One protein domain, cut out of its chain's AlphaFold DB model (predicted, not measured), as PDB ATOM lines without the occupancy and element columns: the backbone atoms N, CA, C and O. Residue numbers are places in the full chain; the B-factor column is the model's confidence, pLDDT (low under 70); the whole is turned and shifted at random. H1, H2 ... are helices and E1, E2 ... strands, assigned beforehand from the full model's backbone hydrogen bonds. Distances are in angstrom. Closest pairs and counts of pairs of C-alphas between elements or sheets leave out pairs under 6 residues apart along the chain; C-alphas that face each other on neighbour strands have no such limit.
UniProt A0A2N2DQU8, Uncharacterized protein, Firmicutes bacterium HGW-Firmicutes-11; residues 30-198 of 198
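What this domain is: This is residues 30 to 198 of the 198 residues of an uncharacterized protein of Firmicutes bacterium HGW-Firmicutes-11 (UniProt A0A2N2DQU8). Two strongly twisted sheets, E2 E1 E8 E7 E6 and E3 E4 E5, lie partly face to face as a sandwich, with the short helices H1 and H2 at one end, on opposite faces of the five-stranded sheet. The long E5 to E6 link extends toward the other end. The printed part has 169 residues, with two named helices followed by eight named strands; both sheets are antiparallel in the orders just given. The class is mostly strand, though under half of the residues are in named elements. The whole is compact, with a radius of gyration of the C-alphas of 16.7 A and spans of 49 by 33 by 29 A.

Where its parts are: H1 is residues 33 to 37, beginning at C-alpha 33 (365.785, 257.606, 226.542), and H2 is residues 46 to 52. E1, residues 57 to 66, is 26.4 A long and bends by 54 degrees at residue 63; E2 is residues 80 to 83. E3, residues 87 to 97, is 31.2 A long, E4, residues 103 to 114, is 34.0 A, and E5, residues 123 to 131, is 23.0 A. E6 is residues 156 to 159, and E7, residues 166 to 173, is 22.7 A long. E8, residues 185 to 197, is 32.6 A long and ends at C-alpha 197 (370.078, 260.040, 233.503).

How they stand to each other: In the larger sheet N 59 and O 195 of E1 and E8 are 2.8 A apart, N 58 and O 82 of E1 and E2 2.9 A, N 191 and O 168 of E8 and E7 2.8 A, and N 158 and O 167 of E6 and E7 2.9 A, each within hydrogen-bond range. E3, E4 and E5 form a meander, each strand the antiparallel neighbour of the one before, with N 96 and O 104 at 2.8 A and N 109 and O 128 at 2.8 A. E6, E7 and E8 form another. In the sandwich, two sheets face to face, the strands of the one stand at 32 degrees to those of the other; the closest C-alphas of E5 and E7, Thr 127 and Leu 172, are 6.4 A apart. H1 is on the larger sheet at a height of 4.8 A, over none of its strands. H2 is on it at 8.5 A, only just over E7 with 3 C-alphas, slantwise at 43 degrees on the local plane. H1 and H2 touch, Tyr 34 and Leu 46 being their closest C-alphas at 6.7 A. Both helices have every O i to N i+4 pair within hydrogen-bond range.

The domain as a whole: The C-alphas of Asp 138 and Arg 198, the two farthest apart, are 51.0 A apart. The printed part has no cut. The links E1 to E2, E5 to E6 and E7 to E8 are long. The mean pLDDT of the printed part is 75.4; it is under 70 at residue 69 and residues 116 to 120, 129 to 163 and 173 to 186.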
ATOM      1  N   MET A  30     366.937 256.042 236.356       93.44
ATOM      2  CA  MET A  30     367.016 255.966 234.899       93.44
ATOM      3  C   MET A  30     365.625 256.237 234.316       93.44
ATOM      4  O   MET A  30     364.644 255.630 234.746       93.44
ATOM      5  N   GLU A  31     365.562 257.161 233.369       95.00
ATOM      6  CA  GLU A  31     364.380 257.498 232.575       95.00
ATOM      7  C   GLU A  31     364.491 256.832 231.198       95.00
ATOM      8  O   GLU A  31     365.595 256.516 230.741       95.00
ATOM      9  N   ASP A  32     363.361 256.603 230.527       94.94
ATOM     10  CA  ASP A  32     363.375 256.102 229.152       94.94
ATOM     11  C   ASP A  32     364.072 257.119 228.224       94.94
ATOM     12  O   ASP A  32     363.804 258.320 228.322       94.94
ATOM     13  N   PRO A  33     364.968 256.682 227.320       94.56
ATOM     14  CA  PRO A  33     365.785 257.606 226.542       94.56
ATOM     15  C   PRO A  33     364.989 258.460 225.546       94.56
ATOM     16  O   PRO A  33     365.412 259.572 225.246       94.56
ATOM     17  N   TYR A  34     363.828 258.006 225.067       94.75
ATOM     18  CA  TYR A  34     362.976 258.812 224.188       94.75
ATOM     19  C   TYR A  34     362.244 259.895 224.980       94.75
ATOM     20  O   TYR A  34     362.184 261.047 224.550       94.75
ATOM     21  N   GLU A  35     361.762 259.559 226.178       95.12
ATOM     22  CA  GLU A  35     361.095 260.509 227.076       95.12
ATOM     23  C   GLU A  35     362.074 261.569 227.614       95.12
ATOM     24  O   GLU A  35     361.775 262.762 227.554       95.12
ATOM     25  N   ALA A  36     363.277 261.166 228.035       95.12
ATOM     26  CA  ALA A  36     364.307 262.046 228.604       95.12
ATOM     27  C   ALA A  36     364.950 263.035 227.602       95.12
ATOM     28  O   ALA A  36     365.581 264.018 228.012       95.12
ATOM     29  N   TYR A  37     364.802 262.783 226.295       93.38
ATOM     30  CA  TYR A  37     365.228 263.687 225.216       93.38
ATOM     31  C   TYR A  37     364.055 264.317 224.440       93.38
ATOM     32  O   TYR A  37     364.279 265.216 223.634       93.38
ATOM     33  N   GLY A  38     362.807 263.906 224.693       94.38
ATOM     34  CA  GLY A  38     361.618 264.429 224.004       94.38
ATOM     35  C   GLY A  38     361.491 264.006 222.533       94.38
ATOM     36  O   GLY A  38     360.868 264.719 221.747       94.38
ATOM     37  N   VAL A  39     362.086 262.870 222.159       92.88
ATOM     38  CA  VAL A  39     362.139 262.322 220.789       92.88
ATOM     39  C   VAL A  39     361.083 261.223 220.634       92.88
ATOM     40  O   VAL A  39     360.878 260.447 221.565       92.88
ATOM     41  N   ASN A  40     360.418 261.086 219.479       91.00
ATOM     42  CA  ASN A  40     359.500 259.958 219.273       91.00
ATOM     43  C   ASN A  40     360.270 258.710 218.813       91.00
ATOM     44  O   ASN A  40     361.216 258.788 218.027       91.00
ATOM     45  N   ARG A  41     359.833 257.529 219.264       88.94
ATOM     46  CA  ARG A  41     360.364 256.252 218.764       88.94
ATOM     47  C   ARG A  41     360.075 256.141 217.262       88.94
ATOM     48  O   ARG A  41     358.928 256.290 216.846       88.94
ATOM     49  N   GLY A  42     361.115 255.888 216.471       84.44
ATOM     50  CA  GLY A  42     361.088 255.852 215.007       84.44
ATOM     51  C   GLY A  42     361.577 257.126 214.301       84.44
ATOM     52  O   GLY A  42     361.775 257.072 213.089       84.44
ATOM     53  N   ASP A  43     361.823 258.236 215.010       85.62
ATOM     54  CA  ASP A  43     362.258 259.501 214.381       85.62
ATOM     55  C   ASP A  43     363.723 259.491 213.890       85.62
ATOM     56  O   ASP A  43     364.095 260.335 213.072       85.62
ATOM     57  N   GLY A  44     364.562 258.559 214.368       83.62
ATOM     58  CA  GLY A  44     365.979 258.458 213.984       83.62
ATOM     59  C   GLY A  44     366.856 259.595 214.526       83.62
ATOM     60  O   GLY A  44     367.798 260.023 213.857       83.62
ATOM     61  N   GLN A  45     366.498 260.137 215.693       88.44
ATOM     62  CA  GLN A  45     367.099 261.328 216.304       88.44
ATOM     63  C   GLN A  45     367.655 261.085 217.712       88.44
ATOM     64  O   GLN A  45     368.324 261.971 218.250       88.44
ATOM     65  N   LEU A  46     367.423 259.921 218.325       90.31
ATOM     66  CA  LEU A  46     367.885 259.654 219.685       90.31
ATOM     67  C   LEU A  46     369.415 259.581 219.748       90.31
ATOM     68  O   LEU A  46     370.017 260.178 220.638       90.31
ATOM     69  N   GLY A  47     370.051 258.908 218.786       88.00
ATOM     70  CA  GLY A  47     371.508 258.812 218.704       88.00
ATOM     71  C   GLY A  47     372.181 260.179 218.575       88.00
ATOM     72  O   GLY A  47     373.145 260.461 219.281       88.00
ATOM     73  N   PHE A  48     371.628 261.063 217.738       87.31
ATOM     74  CA  PHE A  48     372.099 262.447 217.613       87.31
ATOM     75  C   PHE A  48     371.878 263.245 218.904       87.31
ATOM     76  O   PHE A  48     372.804 263.887 219.382       87.31
ATOM     77  N   SER A  49     370.701 263.129 219.527       91.12
ATOM     78  CA  SER A  49     370.381 263.831 220.781       91.12
ATOM     79  C   SER A  49     371.309 263.430 221.938       91.12
ATOM     80  O   SER A  49     371.700 264.272 222.745       91.12
ATOM     81  N   ILE A  50     371.703 262.153 222.000       90.94
ATOM     82  CA  ILE A  50     372.658 261.623 222.985       90.94
ATOM     83  C   ILE A  50     374.106 262.039 222.678       90.94
ATOM     84  O   ILE A  50     374.903 262.129 223.608       90.94
ATOM     85  N   LEU A  51     374.468 262.296 221.418       87.62
ATOM     86  CA  LEU A  51     375.797 262.809 221.055       87.62
ATOM     87  C   LEU A  51     375.919 264.323 221.282       87.62
ATOM     88  O   LEU A  51     376.946 264.769 221.787       87.62
ATOM     89  N   ASP A  52     374.878 265.094 220.959       88.62
ATOM     90  CA  ASP A  52     374.857 266.555 221.115       88.62
ATOM     91  C   ASP A  52     374.783 266.993 222.594       88.62
ATOM     92  O   ASP A  52     375.308 268.048 222.952       88.62
ATOM     93  N   ASP A  53     374.153 266.195 223.468       90.06
ATOM     94  CA  ASP A  53     374.082 266.446 224.916       90.06
ATOM     95  C   ASP A  53     374.154 265.129 225.733       90.06
ATOM     96  O   ASP A  53     373.122 264.610 226.187       90.06
ATOM     97  N   PRO A  54     375.360 264.544 225.920       90.94
ATOM     98  CA  PRO A  54     375.510 263.213 226.510       90.94
ATOM     99  C   PRO A  54     375.121 263.153 227.999       90.94
ATOM    100  O   PRO A  54     375.600 263.973 228.793       90.94
ATOM    101  N   PRO A  55     374.326 262.154 228.431       92.62
ATOM    102  CA  PRO A  55     373.709 262.117 229.761       92.62
ATOM    103  C   PRO A  55     374.734 261.882 230.884       92.62
ATOM    104  O   PRO A  55     375.788 261.285 230.662       92.62
ATOM    105  N   LYS A  56     374.450 262.296 232.127       92.50
ATOM    106  CA  LYS A  56     375.329 262.037 233.290       92.50
ATOM    107  C   LYS A  56     375.605 260.539 233.485       92.50
ATOM    108  O   LYS A  56     376.732 260.166 233.820       92.50
ATOM    109  N   ALA A  57     374.594 259.700 233.246       94.06
ATOM    110  CA  ALA A  57     374.728 258.247 233.191       94.06
ATOM    111  C   ALA A  57     373.821 257.620 232.117       94.06
ATOM    112  O   ALA A  57     372.807 258.200 231.729       94.06
ATOM    113  N   ILE A  58     374.184 256.426 231.651       94.75
ATOM    114  CA  ILE A  58     373.480 255.675 230.604       94.75
ATOM    115  C   ILE A  58     373.475 254.175 230.922       94.75
ATOM    116  O   ILE A  58     374.477 253.628 231.383       94.75
ATOM    117  N   ALA A  59     372.342 253.510 230.695       95.88
ATOM    118  CA  ALA A  59     372.187 252.066 230.821       95.88
ATOM    119  C   ALA A  59     372.223 251.414 229.430       95.88
ATOM    120  O   ALA A  59     371.405 251.731 228.564       95.88
ATOM    121  N   ILE A  60     373.186 250.514 229.219       94.50
ATOM    122  CA  ILE A  60     373.446 249.831 227.947       94.50
ATOM    123  C   ILE A  60     373.299 248.323 228.148       94.50
ATOM    124  O   ILE A  60     373.991 247.728 228.975       94.50
ATOM    125  N   GLN A  61     372.437 247.697 227.354       95.50
ATOM    126  CA  GLN A  61     372.220 246.254 227.340       95.50
ATOM    127  C   GLN A  61     372.700 245.673 226.001       95.50
ATOM    128  O   GLN A  61     372.076 245.956 224.979       95.50
ATOM    129  N   PRO A  62     373.782 244.876 225.955       94.19
ATOM    130  CA  PRO A  62     374.107 244.064 224.784       94.19
ATOM    131  C   PRO A  62     372.973 243.064 224.532       94.19
ATOM    132  O   PRO A  62     372.626 242.308 225.433       94.19
ATOM    133  N   ILE A  63     372.387 243.071 223.330       94.06
ATOM    134  CA  ILE A  63     371.223 242.223 222.994       94.06
ATOM    135  C   ILE A  63     371.491 241.235 221.856       94.06
ATOM    136  O   ILE A  63     370.792 240.232 221.739       94.06
ATOM    137  N   MET A  64     372.476 241.504 220.996       91.88
ATOM    138  CA  MET A  64     372.734 240.690 219.807       91.88
ATOM    139  C   MET A  64     374.159 240.883 219.286       91.88
ATOM    140  O   MET A  64     374.672 242.002 219.272       91.88
ATOM    141  N   ILE A  65     374.760 239.812 218.764       88.94
ATOM    142  CA  ILE A  65     375.921 239.866 217.871       88.94
ATOM    143  C   ILE A  65     375.484 239.363 216.493       88.94
ATOM    144  O   ILE A  65     375.102 238.204 216.328       88.94
ATOM    145  N   LYS A  66     375.543 240.247 215.494       84.00
ATOM    146  CA  LYS A  66     375.173 239.959 214.104       84.00
ATOM    147  C   LYS A  66     376.408 239.640 213.273       84.00
ATOM    148  O   LYS A  66     377.404 240.364 213.332       84.00
ATOM    149  N   LYS A  67     376.327 238.598 212.445       77.88
ATOM    150  CA  LYS A  67     377.385 238.186 211.513       77.88
ATOM    151  C   LYS A  67     376.762 237.698 210.203       77.88
ATOM    152  O   LYS A  67     375.789 236.952 210.227       77.88
ATOM    153  N   SER A  68     377.314 238.108 209.061       72.06
ATOM    154  CA  SER A  68     376.817 237.695 207.740       72.06
ATOM    155  C   SER A  68     376.854 236.173 207.567       72.06
ATOM    156  O   SER A  68     377.818 235.532 207.988       72.06
ATOM    157  N   TYR A  69     375.832 235.606 206.921       68.12
ATOM    158  CA  TYR A  69     375.675 234.165 206.653       68.12
ATOM    159  C   TYR A  69     375.570 233.268 207.899       68.12
ATOM    160  O   TYR A  69     375.799 232.061 207.829       68.12
ATOM    161  N   HIS A  70     375.255 233.849 209.056       79.50
ATOM    162  CA  HIS A  70     375.074 233.130 210.313       79.50
ATOM    163  C   HIS A  70     373.733 233.501 210.959       79.50
ATOM    164  O   HIS A  70     373.183 234.574 210.709       79.50
ATOM    165  N   GLU A  71     373.217 232.613 211.806       82.75
ATOM    166  CA  GLU A  71     372.074 232.893 212.678       82.75
ATOM    167  C   GLU A  71     372.440 234.007 213.678       82.75
ATOM    168  O   GLU A  71     373.529 233.992 214.257       82.75
ATOM    169  N   ASP A  72     371.542 234.979 213.869       85.81
ATOM    170  CA  ASP A  72     371.761 236.110 214.779       85.81
ATOM    171  C   ASP A  72     371.918 235.624 216.227       85.81
ATOM    172  O   ASP A  72     371.025 234.987 216.791       85.81
ATOM    173  N   ALA A  73     373.059 235.935 216.846       87.81
ATOM    174  CA  ALA A  73     373.375 235.465 218.186       87.81
ATOM    175  C   ALA A  73     372.822 236.429 219.241       87.81
ATOM    176  O   ALA A  73     373.442 237.447 219.552       87.81
ATOM    177  N   LEU A  74     371.645 236.113 219.781       90.56
ATOM    178  CA  LEU A  74     371.026 236.879 220.862       90.56
ATOM    179  C   LEU A  74     371.834 236.762 222.164       90.56
ATOM    180  O   LEU A  74     372.310 235.682 222.518       90.56
ATOM    181  N   LEU A  75     371.963 237.879 222.881       89.88
ATOM    182  CA  LEU A  75     372.645 237.980 224.168       89.88
ATOM    183  C   LEU A  75     371.611 238.152 225.286       89.88
ATOM    184  O   LEU A  75     370.878 239.137 225.312       89.88
ATOM    185  N   ASP A  76     371.575 237.201 226.220       88.56
ATOM    186  CA  ASP A  76     370.795 237.303 227.456       88.56
ATOM    187  C   ASP A  76     371.675 237.952 228.535       88.56
ATOM    188  O   ASP A  76     372.472 237.289 229.203       88.56
ATOM    189  N   MET A  77     371.631 239.285 228.605       91.75
ATOM    190  CA  MET A  77     372.479 240.095 229.483       91.75
ATOM    191  C   MET A  77     371.681 241.181 230.197       91.75
ATOM    192  O   MET A  77     370.818 241.827 229.606       91.75
ATOM    193  N   GLU A  78     372.017 241.421 231.463       93.69
ATOM    194  CA  GLU A  78     371.482 242.542 232.239       93.69
ATOM    195  C   GLU A  78     372.070 243.885 231.757       93.69
ATOM    196  O   GLU A  78     373.236 243.932 231.345       93.69
ATOM    197  N   PRO A  79     371.322 245.003 231.823       94.81
ATOM    198  CA  PRO A  79     371.846 246.314 231.455       94.81
ATOM    199  C   PRO A  79     372.993 246.779 232.364       94.81
ATOM    200  O   PRO A  79     372.842 246.905 233.580       94.81
ATOM    201  N   MET A  80     374.130 247.127 231.764       95.88
ATOM    202  CA  MET A  80     375.256 247.758 232.452       95.88
ATOM    203  C   MET A  80     375.025 249.268 232.570       95.88
ATOM    204  O   MET A  80     374.719 249.931 231.578       95.88
ATOM    205  N   ILE A  81     375.226 249.832 233.763       95.38
ATOM    206  CA  ILE A  81     375.118 251.278 234.008       95.38
ATOM    207  C   ILE A  81     376.503 251.925 233.958       95.38
ATOM    208  O   ILE A  81     377.413 251.526 234.687       95.38
ATOM    209  N   PHE A  82     376.649 252.960 233.134       94.50
ATOM    210  CA  PHE A  82     377.864 253.760 233.000       94.50
ATOM    211  C   PHE A  82     377.607 255.200 233.446       94.50
ATOM    212  O   PHE A  82     376.693 255.845 232.941       94.50
ATOM    213  N   GLU A  83     378.446 255.731 234.336       93.75
ATOM    214  CA  GLU A  83     378.555 257.171 234.608       93.75
ATOM    215  C   GLU A  83     379.738 257.739 233.798       93.75
ATOM    216  O   GLU A  83     380.628 256.986 233.394       93.75
ATOM    217  N   LYS A  84     379.789 259.052 233.527       89.50
ATOM    218  CA  LYS A  84     380.851 259.631 232.671       89.50
ATOM    219  C   LYS A  84     382.273 259.305 233.169       89.50
ATOM    220  O   LYS A  84     382.746 259.774 234.213       89.50
ATOM    221  N   GLY A  85     383.011 258.526 232.378       88.81
ATOM    222  CA  GLY A  85     384.350 258.035 232.706       88.81
ATOM    223  C   GLY A  85     384.411 256.836 233.644       88.81
ATOM    224  O   GLY A  85     385.461 256.642 234.260       88.81
ATOM    225  N   THR A  86     383.334 256.062 233.794       92.88
ATOM    226  CA  THR A  86     383.407 254.701 234.344       92.88
ATOM    227  C   THR A  86     383.619 253.674 233.235       92.88
ATOM    228  O   THR A  86     383.362 253.931 232.054       92.88
ATOM    229  N   SER A  87     384.087 252.494 233.636       92.38
ATOM    230  CA  SER A  87     384.240 251.335 232.765       92.38
ATOM    231  C   SER A  87     383.504 250.136 233.347       92.38
ATOM    232  O   SER A  87     383.579 249.901 234.551       92.38
ATOM    233  N   ASN A  88     382.835 249.382 232.482       94.25
ATOM    234  CA  ASN A  88     382.287 248.054 232.759       94.25
ATOM    235  C   ASN A  88     382.680 247.135 231.600       94.25
ATOM    236  O   ASN A  88     383.045 247.617 230.525       94.25
ATOM    237  N   SER A  89     382.562 245.828 231.790       90.75
ATOM    238  CA  SER A  89     382.811 244.861 230.729       90.75
ATOM    239  C   SER A  89     381.839 243.696 230.771       90.75
ATOM    240  O   SER A  89     381.242 243.396 231.806       90.75
ATOM    241  N   PHE A  90     381.670 243.058 229.617       92.25
ATOM    242  CA  PHE A  90     380.869 241.852 229.463       92.25
ATOM    243  C   PHE A  90     381.648 240.800 228.679       92.25
ATOM    244  O   PHE A  90     382.458 241.129 227.810       92.25
ATOM    245  N   SER A  91     381.381 239.529 228.970       89.69
ATOM    246  CA  SER A  91     381.997 238.394 228.282       89.69
ATOM    247  C   SER A  91     380.933 237.445 227.752       89.69
ATOM    248  O   SER A  91     379.914 237.221 228.401       89.69
ATOM    249  N   PHE A  92     381.190 236.863 226.587       88.62
ATOM    250  CA  PHE A  92     380.321 235.891 225.931       88.62
ATOM    251  C   PHE A  92     381.119 234.644 225.531       88.62
ATOM    252  O   PHE A  92     382.308 234.733 225.231       88.62
ATOM    253  N   ASP A  93     380.465 233.483 225.520       87.75
ATOM    254  CA  ASP A  93     380.995 232.223 224.983       87.75
ATOM    255  C   ASP A  93     379.815 231.370 224.497       87.75
ATOM    256  O   ASP A  93     378.973 230.948 225.291       87.75
ATOM    257  N   PHE A  94     379.702 231.188 223.182       84.94
ATOM    258  CA  PHE A  94     378.621 230.423 222.561       84.94
ATOM    259  C   PHE A  94     379.036 229.823 221.209       84.94
ATOM    260  O   PHE A  94     380.135 230.039 220.695       84.94
ATOM    261  N   GLN A  95     378.138 229.027 220.627       82.75
ATOM    262  CA  GLN A  95     378.268 228.502 219.267       82.75
ATOM    263  C   GLN A  95     377.329 229.276 218.343       82.75
ATOM    264  O   GLN A  95     376.123 229.292 218.577       82.75
ATOM    265  N   ILE A  96     377.873 229.897 217.297       80.81
ATOM    266  CA  ILE A  96     377.103 230.554 216.239       80.81
ATOM    267  C   ILE A  96     377.017 229.629 215.022       80.81
ATOM    268  O   ILE A  96     378.005 229.001 214.637       80.81
ATOM    269  N   LYS A  97     375.832 229.514 214.422       81.31
ATOM    270  CA  LYS A  97     375.551 228.561 213.343       81.31
ATOM    271  C   LYS A  97     375.509 229.261 211.988       81.31
ATOM    272  O   LYS A  97     374.842 230.279 211.835       81.31
ATOM    273  N   HIS A  98     376.245 228.725 211.022       80.38
ATOM    274  CA  HIS A  98     376.324 229.212 209.645       80.38
ATOM    275  C   HIS A  98     375.167 228.659 208.791       80.38
ATOM    276  O   HIS A  98     374.579 227.625 209.118       80.38
ATOM    277  N   GLU A  99     374.868 229.303 207.661       76.50
ATOM    278  CA  GLU A  99     373.847 228.866 206.691       76.50
ATOM    279  C   GLU A  99     374.086 227.447 206.127       76.50
ATOM    280  O   GLU A  99     373.133 226.780 205.726       76.50
ATOM    281  N   SER A 100     375.325 226.930 206.160       74.31
ATOM    282  CA  SER A 100     375.635 225.521 205.833       74.31
ATOM    283  C   SER A 100     375.106 224.508 206.859       74.31
ATOM    284  O   SER A 100     375.088 223.307 206.587       74.31
ATOM    285  N   GLY A 101     374.689 224.969 208.041       76.25
ATOM    286  CA  GLY A 101     374.323 224.143 209.192       76.25
ATOM    287  C   GLY A 101     375.485 223.828 210.142       76.25
ATOM    288  O   GLY A 101     375.252 223.198 211.173       76.25
ATOM    289  N   GLU A 102     376.706 224.268 209.831       74.44
ATOM    290  CA  GLU A 102     377.891 224.103 210.682       74.44
ATOM    291  C   GLU A 102     377.909 225.111 211.844       74.44
ATOM    292  O   GLU A 102     377.489 226.259 211.693       74.44
ATOM    293  N   SER A 103     378.421 224.686 213.002       77.50
ATOM    294  CA  SER A 103     378.546 225.519 214.206       77.50
ATOM    295  C   SER A 103     379.995 225.933 214.452       77.50
ATOM    296  O   SER A 103     380.900 225.102 214.383       77.50
ATOM    297  N   TYR A 104     380.194 227.201 214.802       73.81
ATOM    298  CA  TYR A 104     381.496 227.803 215.067       73.81
ATOM    299  C   TYR A 104     381.528 228.446 216.463       73.81
ATOM    300  O   TYR A 104     380.577 229.140 216.829       73.81
ATOM    301  N   PRO A 105     382.615 228.291 217.243       74.56
ATOM    302  CA  PRO A 105     382.776 229.006 218.503       74.56
ATOM    303  C   PRO A 105     382.918 230.514 218.268       74.56
ATOM    304  O   PRO A 105     383.675 230.954 217.395       74.56
ATOM    305  N   LEU A 106     382.232 231.294 219.100       78.06
ATOM    306  CA  LEU A 106     382.385 232.737 219.216       78.06
ATOM    307  C   LEU A 106     382.414 233.100 220.705       78.06
ATOM    308  O   LEU A 106     381.434 232.903 221.421       78.06
ATOM    309  N   LYS A 107     383.559 233.607 221.167       80.25
ATOM    310  CA  LYS A 107     383.785 233.978 222.565       80.25
ATOM    311  C   LYS A 107     384.633 235.239 222.690       80.25
ATOM    312  O   LYS A 107     385.402 235.569 221.785       80.25
ATOM    313  N   GLY A 108     384.562 235.906 223.831       78.00
ATOM    314  CA  GLY A 108     385.433 237.036 224.130       78.00
ATOM    315  C   GLY A 108     384.935 237.910 225.265       78.00
ATOM    316  O   GLY A 108     383.902 237.635 225.873       78.00
ATOM    317  N   THR A 109     385.681 238.980 225.506       83.75
ATOM    318  CA  THR A 109     385.369 240.051 226.447       83.75
ATOM    319  C   THR A 109     385.373 241.380 225.706       83.75
ATOM    320  O   THR A 109     386.225 241.631 224.849       83.75
ATOM    321  N   VAL A 110     384.418 242.236 226.049       87.50
ATOM    322  CA  VAL A 110     384.357 243.623 225.605       87.50
ATOM    323  C   VAL A 110     384.406 244.514 226.834       87.50
ATOM    324  O   VAL A 110     383.506 244.463 227.675       87.50
ATOM    325  N   ASP A 111     385.435 245.349 226.915       87.69
ATOM    326  CA  ASP A 111     385.507 246.443 227.875       87.69
ATOM    327  C   ASP A 111     384.895 247.696 227.242       87.69
ATOM    328  O   ASP A 111     385.185 248.038 226.099       87.69
ATOM    329  N   MET A 112     384.039 248.404 227.971       90.88
ATOM    330  CA  MET A 112     383.438 249.661 227.524       90.88
ATOM    331  C   MET A 112     383.743 250.752 228.547       90.88
ATOM    332  O   MET A 112     383.619 250.546 229.754       90.88
ATOM    333  N   LYS A 113     384.129 251.935 228.073       90.75
ATOM    334  CA  LYS A 113     384.419 253.122 228.880       90.75
ATOM    335  C   LYS A 113     383.621 254.296 228.336       90.75
ATOM    336  O   LYS A 113     383.858 254.739 227.216       90.75
ATOM    337  N   TYR A 114     382.691 254.811 229.135       91.44
ATOM    338  CA  TYR A 114     381.935 256.004 228.761       91.44
ATOM    339  C   TYR A 114     382.879 257.218 228.809       91.44
ATOM    340  O   TYR A 114     383.566 257.415 229.813       91.44
ATOM    341  N   VAL A 115     382.984 257.999 227.733       85.38
ATOM    342  CA  VAL A 115     383.929 259.127 227.652       85.38
ATOM    343  C   VAL A 115     383.484 260.291 228.563       85.38
ATOM    344  O   VAL A 115     382.308 260.419 228.908       85.38
ATOM    345  N   ARG A 116     384.438 261.105 229.044       68.38
ATOM    346  CA  ARG A 116     384.167 262.239 229.960       68.38
ATOM    347  C   ARG A 116     383.963 263.580 229.270       68.38
ATOM    348  O   ARG A 116     383.154 264.371 229.749       68.38
ATOM    349  N   ASP A 117     384.734 263.813 228.218       68.31
ATOM    350  CA  ASP A 117     384.897 265.109 227.564       68.31
ATOM    351  C   ASP A 117     384.124 265.139 226.232       68.31
ATOM    352  O   ASP A 117     383.575 264.115 225.818       68.31
ATOM    353  N   ASP A 118     384.110 266.291 225.552       58.09
ATOM    354  CA  ASP A 118     383.384 266.543 224.293       58.09
ATOM    355  C   ASP A 118     384.026 265.816 223.084       58.09
ATOM    356  O   ASP A 118     384.590 266.410 222.163       58.09
ATOM    357  N   SER A 119     383.989 264.487 223.137       60.25
ATOM    358  CA  SER A 119     384.459 263.533 222.133       60.25
ATOM    359  C   SER A 119     383.384 263.259 221.080       60.25
ATOM    360  O   SER A 119     382.201 263.194 221.398       60.25
ATOM    361  N   SER A 120     383.794 263.008 219.833       65.38
ATOM    362  CA  SER A 120     382.890 262.500 218.788       65.38
ATOM    363  C   SER A 120     382.456 261.047 219.015       65.38
ATOM    364  O   SER A 120     381.418 260.633 218.507       65.38
ATOM    365  N   ASP A 121     383.255 260.268 219.751       73.69
ATOM    366  CA  ASP A 121     382.929 258.903 220.165       73.69
ATOM    367  C   ASP A 121     382.357 258.920 221.591       73.69
ATOM    368  O   ASP A 121     383.010 259.415 222.516       73.69
ATOM    369  N   LEU A 122     381.164 258.343 221.779       83.81
ATOM    370  CA  LEU A 122     380.490 258.253 223.081       83.81
ATOM    371  C   LEU A 122     381.191 257.258 224.022       83.81
ATOM    372  O   LEU A 122     381.293 257.499 225.225       83.81
ATOM    373  N   PHE A 123     381.701 256.149 223.480       86.81
ATOM    374  CA  PHE A 123     382.443 255.134 224.228       86.81
ATOM    375  C   PHE A 123     383.821 254.873 223.618       86.81
ATOM    376  O   PHE A 123     383.953 254.637 222.420       86.81
ATOM    377  N   GLU A 124     384.833 254.799 224.478       86.44
ATOM    378  CA  GLU A 124     386.035 254.017 224.197       86.44
ATOM    379  C   GLU A 124     385.707 252.540 224.443       86.44
ATOM    380  O   GLU A 124     385.117 252.193 225.469       86.44
ATOM    381  N   ILE A 125     386.087 251.661 223.518       82.88
ATOM    382  CA  ILE A 125     385.824 250.219 223.609       82.88
ATOM    383  C   ILE A 125     387.150 249.452 223.526       82.88
ATOM    384  O   ILE A 125     388.033 249.817 222.743       82.88
ATOM    385  N   ASP A 126     387.280 248.370 224.291       80.94
ATOM    386  CA  ASP A 126     388.255 247.307 224.055       80.94
ATOM    387  C   ASP A 126     387.572 245.964 223.771       80.94
ATOM    388  O   ASP A 126     386.427 245.735 224.150       80.94
ATOM    389  N   THR A 127     388.247 245.105 223.012       74.94
ATOM    390  CA  THR A 127     387.708 243.842 222.492       74.94
ATOM    391  C   THR A 127     388.817 242.794 222.462       74.94
ATOM    392  O   THR A 127     389.658 242.816 221.560       74.94
ATOM    393  N   ASP A 128     388.799 241.861 223.410       72.75
ATOM    394  CA  ASP A 128     389.618 240.647 223.379       72.75
ATOM    395  C   ASP A 128     388.712 239.487 222.956       72.75
ATOM    396  O   ASP A 128     387.883 239.012 223.736       72.75
ATOM    397  N   THR A 129     388.762 239.112 221.673       65.69
ATOM    398  CA  THR A 129     387.765 238.205 221.090       65.69
ATOM    399  C   THR A 129     388.368 237.139 220.185       65.69
ATOM    400  O   THR A 129     389.286 237.384 219.397       65.69
ATOM    401  N   TYR A 130     387.801 235.939 220.298       61.84
ATOM    402  CA  TYR A 130     388.165 234.741 219.559       61.84
ATOM    403  C   TYR A 130     386.939 234.224 218.802       61.84
ATOM    404  O   TYR A 130     385.932 233.817 219.389       61.84
ATOM    405  N   GLY A 131     387.039 234.202 217.478       58.12
ATOM    406  CA  GLY A 131     385.996 233.703 216.594       58.12
ATOM    407  C   GLY A 131     386.475 233.657 215.148       58.12
ATOM    408  O   GLY A 131     387.510 234.222 214.797       58.12
ATOM    409  N   TYR A 132     385.711 232.976 214.298       60.03
ATOM    410  CA  TYR A 132     386.044 232.828 212.883       60.03
ATOM    411  C   TYR A 132     385.796 234.137 212.123       60.03
ATOM    412  O   TYR A 132     384.645 234.497 211.857       60.03
ATOM    413  N   ALA A 133     386.884 234.830 211.793       56.38
ATOM    414  CA  ALA A 133     386.895 236.082 211.046       56.38
ATOM    415  C   ALA A 133     386.449 235.927 209.587       56.38
ATOM    416  O   ALA A 133     386.569 234.861 208.985       56.38
ATOM    417  N   THR A 134     385.962 237.029 209.022       51.81
ATOM    418  CA  THR A 134     385.404 237.093 207.665       51.81
ATOM    419  C   THR A 134     386.463 237.661 206.708       51.81
ATOM    420  O   THR A 134     386.691 238.872 206.701       51.81
ATOM    421  N   LEU A 135     387.166 236.796 205.959       47.84
ATOM    422  CA  LEU A 135     388.226 237.160 204.999       47.84
ATOM    423  C   LEU A 135     388.152 236.377 203.678       47.84
ATOM    424  O   LEU A 135     387.814 235.198 203.692       47.84
ATOM    425  N   VAL A 136     388.562 237.002 202.560       43.38
ATOM    426  CA  VAL A 136     388.562 236.392 201.211       43.38
ATOM    427  C   VAL A 136     389.921 236.306 200.550       43.38
ATOM    428  O   VAL A 136     390.765 237.170 200.784       43.38
ATOM    429  N   ARG A 137     390.034 235.357 199.604       37.16
ATOM    430  CA  ARG A 137     390.184 235.652 198.157       37.16
ATOM    431  C   ARG A 137     389.336 234.684 197.306       37.16
ATOM    432  O   ARG A 137     388.840 233.683 197.809       37.16
ATOM    433  N   ASP A 138     389.099 235.054 196.048       33.72
ATOM    434  CA  ASP A 138     388.591 234.185 194.970       33.72
ATOM    435  C   ASP A 138     387.247 233.459 195.216       33.72
ATOM    436  O   ASP A 138     387.067 232.298 194.856       33.72
ATOM    437  N   GLY A 139     386.268 234.177 195.787       31.78
ATOM    438  CA  GLY A 139     384.889 233.697 195.994       31.78
ATOM    439  C   GLY A 139     384.584 233.164 197.400       31.78
ATOM    440  O   GLY A 139     383.516 232.602 197.619       31.78
ATOM    441  N   ILE A 140     385.511 233.340 198.345       39.16
ATOM    442  CA  ILE A 140     385.521 232.671 199.652       39.16
ATOM    443  C   ILE A 140     385.647 233.704 200.807       39.16
ATOM    444  O   ILE A 140     386.725 233.777 201.370       39.16
ATOM    445  N   TYR A 141     384.628 234.519 201.175       47.44
ATOM    446  CA  TYR A 141     384.541 235.106 202.554       47.44
ATOM    447  C   TYR A 141     384.731 236.632 202.872       47.44
ATOM    448  O   TYR A 141     385.139 236.923 203.986       47.44
ATOM    449  N   SER A 142     384.527 237.628 201.995       37.78
ATOM    450  CA  SER A 142     385.196 238.973 202.097       37.78
ATOM    451  C   SER A 142     384.891 239.938 203.265       37.78
ATOM    452  O   SER A 142     383.739 240.130 203.643       37.78
ATOM    453  N   ASN A 143     385.907 240.735 203.662       36.31
ATOM    454  CA  ASN A 143     385.710 242.144 204.033       36.31
ATOM    455  C   ASN A 143     385.447 242.974 202.761       36.31
ATOM    456  O   ASN A 143     386.340 243.163 201.941       36.31
ATOM    457  N   GLU A 144     384.233 243.491 202.569       32.25
ATOM    458  CA  GLU A 144     383.917 244.438 201.476       32.25
ATOM    459  C   GLU A 144     384.318 245.893 201.805       32.25
ATOM    460  O   GLU A 144     383.891 246.848 201.161       32.25
ATOM    461  N   VAL A 145     385.165 246.071 202.821       34.97
ATOM    462  CA  VAL A 145     385.643 247.362 203.326       34.97
ATOM    463  C   VAL A 145     387.159 247.244 203.514       34.97
ATOM    464  O   VAL A 145     387.626 246.285 204.125       34.97
ATOM    465  N   GLY A 146     387.919 248.144 202.876       29.77
ATOM    466  CA  GLY A 146     389.295 247.901 202.409       29.77
ATOM    467  C   GLY A 146     390.412 247.877 203.467       29.77
ATOM    468  O   GLY A 146     390.375 247.126 204.436       29.77
ATOM    469  N   GLN A 147     391.482 248.655 203.254       26.41
ATOM    470  CA  GLN A 147     392.594 248.740 204.212       26.41
ATOM    471  C   GLN A 147     392.197 249.563 205.445       26.41
ATOM    472  O   GLN A 147     392.437 250.768 205.511       26.41
ATOM    473  N   HIS A 148     391.620 248.901 206.446       32.78
ATOM    474  CA  HIS A 148     391.321 249.526 207.728       32.78
ATOM    475  C   HIS A 148     392.557 249.563 208.627       32.78
ATOM    476  O   HIS A 148     393.043 248.546 209.116       32.78
ATOM    477  N   THR A 149     393.047 250.775 208.890       28.28
ATOM    478  CA  THR A 149     393.933 251.010 210.032       28.28
ATOM    479  C   THR A 149     393.109 250.824 211.302       28.28
ATOM    480  O   THR A 149     392.221 251.629 211.568       28.28
ATOM    481  N   VAL A 150     393.394 249.784 212.090       37.03
ATOM    482  CA  VAL A 150     392.714 249.539 213.374       37.03
ATOM    483  C   VAL A 150     393.188 250.571 214.406       37.03
ATOM    484  O   VAL A 150     394.133 250.344 215.160       37.03
ATOM    485  N   LYS A 151     392.552 251.746 214.386       32.28
ATOM    486  CA  LYS A 151     392.680 252.839 215.359       32.28
ATOM    487  C   LYS A 151     391.325 253.529 215.487       32.28
ATOM    488  O   LYS A 151     390.833 254.063 214.501       32.28
ATOM    489  N   GLY A 152     390.772 253.535 216.700       36.34
ATOM    490  CA  GLY A 152     389.397 253.965 216.964       36.34
ATOM    491  C   GLY A 152     388.405 252.820 216.740       36.34
ATOM    492  O   GLY A 152     388.179 252.394 215.611       36.34
ATOM    493  N   ARG A 153     387.821 252.309 217.828       49.44
ATOM    494  CA  ARG A 153     386.651 251.415 217.800       49.44
ATOM    495  C   ARG A 153     385.397 252.282 217.945       49.44
ATOM    496  O   ARG A 153     384.729 252.230 218.971       49.44
ATOM    497  N   SER A 154     385.155 253.137 216.955       56.00
ATOM    498  CA  SER A 154     384.061 254.108 216.999       56.00
ATOM    499  C   SER A 154     382.701 253.431 217.135       56.00
ATOM    500  O   SER A 154     382.413 252.439 216.460       56.00
ATOM    501  N   THR A 155     381.861 253.993 218.000       59.31
ATOM    502  CA  THR A 155     380.459 253.597 218.154       59.31
ATOM    503  C   THR A 155     379.582 254.256 217.097       59.31
ATOM    504  O   THR A 155     379.710 255.454 216.855       59.31
ATOM    505  N   SER A 156     378.630 253.513 216.540       69.31
ATOM    506  CA  SER A 156     377.606 254.023 215.620       69.31
ATOM    507  C   SER A 156     376.197 253.801 216.160       69.31
ATOM    508  O   SER A 156     375.922 252.778 216.784       69.31
ATOM    509  N   PHE A 157     375.278 254.715 215.863       69.69
ATOM    510  CA  PHE A 157     373.846 254.495 216.072       69.69
ATOM    511  C   PHE A 157     373.221 253.854 214.829       69.69
ATOM    512  O   PHE A 157     373.613 254.150 213.700       69.69
ATOM    513  N   SER A 158     372.303 252.913 215.029       69.12
ATOM    514  CA  SER A 158     371.678 252.126 213.961       69.12
ATOM    515  C   SER A 158     370.253 251.741 214.335       69.12
ATOM    516  O   SER A 158     370.028 251.233 215.428       69.12
ATOM    517  N   SER A 159     369.303 251.914 213.420       65.12
ATOM    518  CA  SER A 159     367.955 251.343 213.524       65.12
ATOM    519  C   SER A 159     367.816 250.126 212.607       65.12
ATOM    520  O   SER A 159     368.479 250.030 211.568       65.12
ATOM    521  N   PHE A 160     366.958 249.176 212.982       61.81
ATOM    522  CA  PHE A 160     366.619 248.038 212.126       61.81
ATOM    523  C   PHE A 160     365.384 248.342 211.270       61.81
ATOM    524  O   PHE A 160     364.510 249.116 211.653       61.81
ATOM    525  N   GLY A 161     365.306 247.737 210.082       51.03
ATOM    526  CA  GLY A 161     364.267 248.039 209.093       51.03
ATOM    527  C   GLY A 161     362.857 247.661 209.553       51.03
ATOM    528  O   GLY A 161     362.423 246.535 209.329       51.03
ATOM    529  N   GLY A 162     362.140 248.620 210.145       58.34
ATOM    530  CA  GLY A 162     360.793 248.445 210.701       58.34
ATOM    531  C   GLY A 162     360.733 248.460 212.233       58.34
ATOM    532  O   GLY A 162     359.633 248.437 212.780       58.34
ATOM    533  N   ASP A 163     361.879 248.536 212.912       67.56
ATOM    534  CA  ASP A 163     361.955 248.731 214.358       67.56
ATOM    535  C   ASP A 163     361.973 250.239 214.683       67.56
ATOM    536  O   ASP A 163     362.743 250.978 214.060       67.56
ATOM    537  N   PRO A 164     361.129 250.738 215.605       75.12
ATOM    538  CA  PRO A 164     361.153 252.138 216.019       75.12
ATOM    539  C   PRO A 164     362.269 252.458 217.039       75.12
ATOM    540  O   PRO A 164     362.346 253.597 217.501       75.12
ATOM    541  N   GLU A 165     363.117 251.499 217.420       83.06
ATOM    542  CA  GLU A 165     364.257 251.718 218.312       83.06
ATOM    543  C   GLU A 165     365.593 251.938 217.570       83.06
ATOM    544  O   GLU A 165     365.934 251.279 216.586       83.06
ATOM    545  N   GLU A 166     366.389 252.871 218.092       84.94
ATOM    546  CA  GLU A 166     367.796 253.087 217.765       84.94
ATOM    547  C   GLU A 166     368.714 252.339 218.744       84.94
ATOM    548  O   GLU A 166     368.582 252.444 219.967       84.94
ATOM    549  N   TYR A 167     369.690 251.622 218.190       89.50
ATOM    550  CA  TYR A 167     370.662 250.810 218.912       89.50
ATOM    551  C   TYR A 167     372.063 251.411 218.811       89.50
ATOM    552  O   TYR A 167     372.498 251.845 217.739       89.50
ATOM    553  N   LEU A 168     372.798 251.379 219.922       89.81
ATOM    554  CA  LEU A 168     374.240 251.595 219.927       89.81
ATOM    555  C   LEU A 168     374.906 250.353 219.319       89.81
ATOM    556  O   LEU A 168     374.546 249.230 219.661       89.81
ATOM    557  N   SER A 169     375.875 250.533 218.429       88.31
ATOM    558  CA  SER A 169     376.523 249.428 217.715       88.31
ATOM    559  C   SER A 169     378.028 249.634 217.575       88.31
ATOM    560  O   SER A 169     378.507 250.769 217.511       88.31
ATOM    561  N   PHE A 170     378.781 248.533 217.550       83.38
ATOM    562  CA  PHE A 170     380.232 248.543 217.351       83.38
ATOM    563  C   PHE A 170     380.745 247.216 216.773       83.38
ATOM    564  O   PHE A 170     380.105 246.170 216.873       83.38
ATOM    565  N   THR A 171     381.922 247.263 216.148       79.94
ATOM    566  CA  THR A 171     382.573 246.102 215.517       79.94
ATOM    567  C   THR A 171     383.447 245.328 216.505       79.94
ATOM    568  O   THR A 171     384.247 245.925 217.226       79.94
ATOM    569  N   LEU A 172     383.364 243.996 216.469       74.56
ATOM    570  CA  LEU A 172     384.309 243.096 217.129       74.56
ATOM    571  C   LEU A 172     385.505 242.788 216.215       74.56
ATOM    572  O   LEU A 172     385.342 242.280 215.101       74.56
ATOM    573  N   GLY A 173     386.712 243.073 216.707       64.94
ATOM    574  CA  GLY A 173     387.975 242.734 216.048       64.94
ATOM    575  C   GLY A 173     388.680 241.555 216.723       64.94
ATOM    576  O   GLY A 173     388.732 241.488 217.951       64.94
ATOM    577  N   VAL A 174     389.246 240.660 215.906       60.31
ATOM    578  CA  VAL A 174     390.063 239.511 216.344       60.31
ATOM    579  C   VAL A 174     391.280 239.986 217.143       60.31
ATOM    580  O   VAL A 174     391.957 240.928 216.719       60.31
ATOM    581  N   ASP A 175     391.631 239.298 218.235       55.78
ATOM    582  CA  ASP A 175     392.950 239.502 218.841       55.78
ATOM    583  C   ASP A 175     394.068 238.913 217.965       55.78
ATOM    584  O   ASP A 175     394.098 237.725 217.642       55.78
ATOM    585  N   LYS A 176     395.032 239.756 217.592       52.06
ATOM    586  CA  LYS A 176     396.088 239.412 216.629       52.06
ATOM    587  C   LYS A 176     397.225 238.559 217.201       52.06
ATOM    588  O   LYS A 176     398.146 238.236 216.457       52.06
ATOM    589  N   LYS A 177     397.206 238.223 218.496       46.81
ATOM    590  CA  LYS A 177     398.316 237.508 219.158       46.81
ATOM    591  C   LYS A 177     398.451 236.050 218.705       46.81
ATOM    592  O   LYS A 177     399.576 235.601 218.515       46.81
ATOM    593  N   ASP A 178     397.326 235.368 218.476       39.34
ATOM    594  CA  ASP A 178     397.272 233.932 218.139       39.34
ATOM    595  C   ASP A 178     396.782 233.657 216.698       39.34
ATOM    596  O   ASP A 178     396.524 232.510 216.327       39.34
ATOM    597  N   ALA A 179     396.595 234.697 215.877       43.12
ATOM    598  CA  ALA A 179     395.822 234.619 214.637       43.12
ATOM    599  C   ALA A 179     396.635 234.981 213.376       43.12
ATOM    600  O   ALA A 179     396.419 236.026 212.761       43.12
ATOM    601  N   ASP A 180     397.515 234.064 212.951       39.81
ATOM    602  CA  ASP A 180     398.466 234.190 211.821       39.81
ATOM    603  C   ASP A 180     397.886 234.687 210.474       39.81
ATOM    604  O   ASP A 180     398.646 235.045 209.573       39.81
ATOM    605  N   GLN A 181     396.560 234.669 210.285       40.31
ATOM    606  CA  GLN A 181     395.895 234.994 209.012       40.31
ATOM    607  C   GLN A 181     394.635 235.879 209.140       40.31
ATOM    608  O   GLN A 181     393.965 236.104 208.136       40.31
ATOM    609  N   ALA A 182     394.278 236.384 210.331       40.25
ATOM    610  CA  ALA A 182     392.938 236.942 210.593       40.25
ATOM    611  C   ALA A 182     392.870 238.483 210.718       40.25
ATOM    612  O   ALA A 182     392.555 239.033 211.773       40.25
ATOM    613  N   ASP A 183     393.090 239.195 209.611       45.25
ATOM    614  CA  ASP A 183     392.690 240.606 209.460       45.25
ATOM    615  C   ASP A 183     391.182 240.719 209.141       45.25
ATOM    616  O   ASP A 183     390.797 240.859 207.982       45.25
ATOM    617  N   GLY A 184     390.297 240.633 210.144       49.72
ATOM    618  CA  GLY A 184     388.853 240.658 209.882       49.72
ATOM    619  C   GLY A 184     387.937 241.075 211.035       49.72
ATOM    620  O   GLY A 184     388.318 241.107 212.203       49.72
ATOM    621  N   ASN A 185     386.692 241.375 210.662       61.69
ATOM    622  CA  ASN A 185     385.553 241.583 211.558       61.69
ATOM    623  C   ASN A 185     384.909 240.214 211.870       61.69
ATOM    624  O   ASN A 185     384.701 239.411 210.949       61.69
ATOM    625  N   ILE A 186     384.615 239.935 213.147       69.19
ATOM    626  CA  ILE A 186     383.947 238.685 213.573       69.19
ATOM    627  C   ILE A 186     382.439 238.842 213.818       69.19
ATOM    628  O   ILE A 186     381.734 237.837 213.891       69.19
ATOM    629  N   GLY A 187     381.942 240.076 213.927       76.94
ATOM    630  CA  GLY A 187     380.540 240.414 214.156       76.94
ATOM    631  C   GLY A 187     380.351 241.864 214.619       76.94
ATOM    632  O   GLY A 187     381.271 242.494 215.145       76.94
ATOM    633  N   ILE A 188     379.140 242.390 214.446       83.94
ATOM    634  CA  ILE A 188     378.717 243.685 214.998       83.94
ATOM    635  C   ILE A 188     377.883 243.409 216.248       83.94
ATOM    636  O   ILE A 188     376.888 242.685 216.170       83.94
ATOM    637  N   VAL A 189     378.270 243.984 217.388       88.56
ATOM    638  CA  VAL A 189     377.419 243.992 218.584       88.56
ATOM    639  C   VAL A 189     376.379 245.091 218.428       88.56
ATOM    640  O   VAL A 189     376.715 246.211 218.040       88.56
ATOM    641  N   TYR A 190     375.138 244.775 218.777       91.44
ATOM    642  CA  TYR A 190     374.066 245.740 218.964       91.44
ATOM    643  C   TYR A 190     373.650 245.760 220.430       91.44
ATOM    644  O   TYR A 190     373.393 244.719 221.045       91.44
ATOM    645  N   CYS A 191     373.575 246.969 220.974       93.06
ATOM    646  CA  CYS A 191     373.198 247.237 222.345       93.06
ATOM    647  C   CYS A 191     372.002 248.189 222.390       93.06
ATOM    648  O   CYS A 191     372.000 249.251 221.764       93.06
ATOM    649  N   LYS A 192     370.999 247.832 223.188       93.50
ATOM    650  CA  LYS A 192     369.871 248.699 223.512       93.50
ATOM    651  C   LYS A 192     370.285 249.714 224.573       93.50
ATOM    652  O   LYS A 192     370.916 249.348 225.564       93.50
ATOM    653  N   ILE A 193     369.889 250.973 224.394       93.56
ATOM    654  CA  ILE A 193     369.876 251.941 225.494       93.56
ATOM    655  C   ILE A 193     368.584 251.695 226.270       93.56
ATOM    656  O   ILE A 193     367.494 251.903 225.740       93.56
ATOM    657  N   THR A 194     368.692 251.203 227.500       94.38
ATOM    658  CA  THR A 194     367.527 250.841 228.329       94.38
ATOM    659  C   THR A 194     367.123 251.938 229.308       94.38
ATOM    660  O   THR A 194     366.057 251.856 229.912       94.38
ATOM    661  N   GLY A 195     367.949 252.974 229.448       95.50
ATOM    662  CA  GLY A 195     367.645 254.155 230.239       95.50
ATOM    663  C   GLY A 195     368.792 255.160 230.256       95.50
ATOM    664  O   GLY A 195     369.941 254.820 229.967       95.50
ATOM    665  N   VAL A 196     368.482 256.405 230.596       95.44
ATOM    666  CA  VAL A 196     369.448 257.505 230.730       95.44
ATOM    667  C   VAL A 196     369.173 258.314 231.989       95.44
ATOM    668  O   VAL A 196     368.077 258.294 232.543       95.44
ATOM    669  N   LYS A 197     370.180 259.067 232.423       94.12
ATOM    670  CA  LYS A 197     370.078 260.040 233.503       94.12
ATOM    671  C   LYS A 197     370.709 261.349 233.055       94.12
ATOM    672  O   LYS A 197     371.929 261.420 232.903       94.12
ATOM    673  N   ARG A 198     369.867 262.350 232.805       88.69
ATOM    674  CA  ARG A 198     370.258 263.687 232.335       88.69
ATOM    675  C   ARG A 198     370.985 264.474 233.424       88.69
ATOM    676  O   ARG A 198     370.930 264.099 234.619       88.69
TER     677      ARG A 198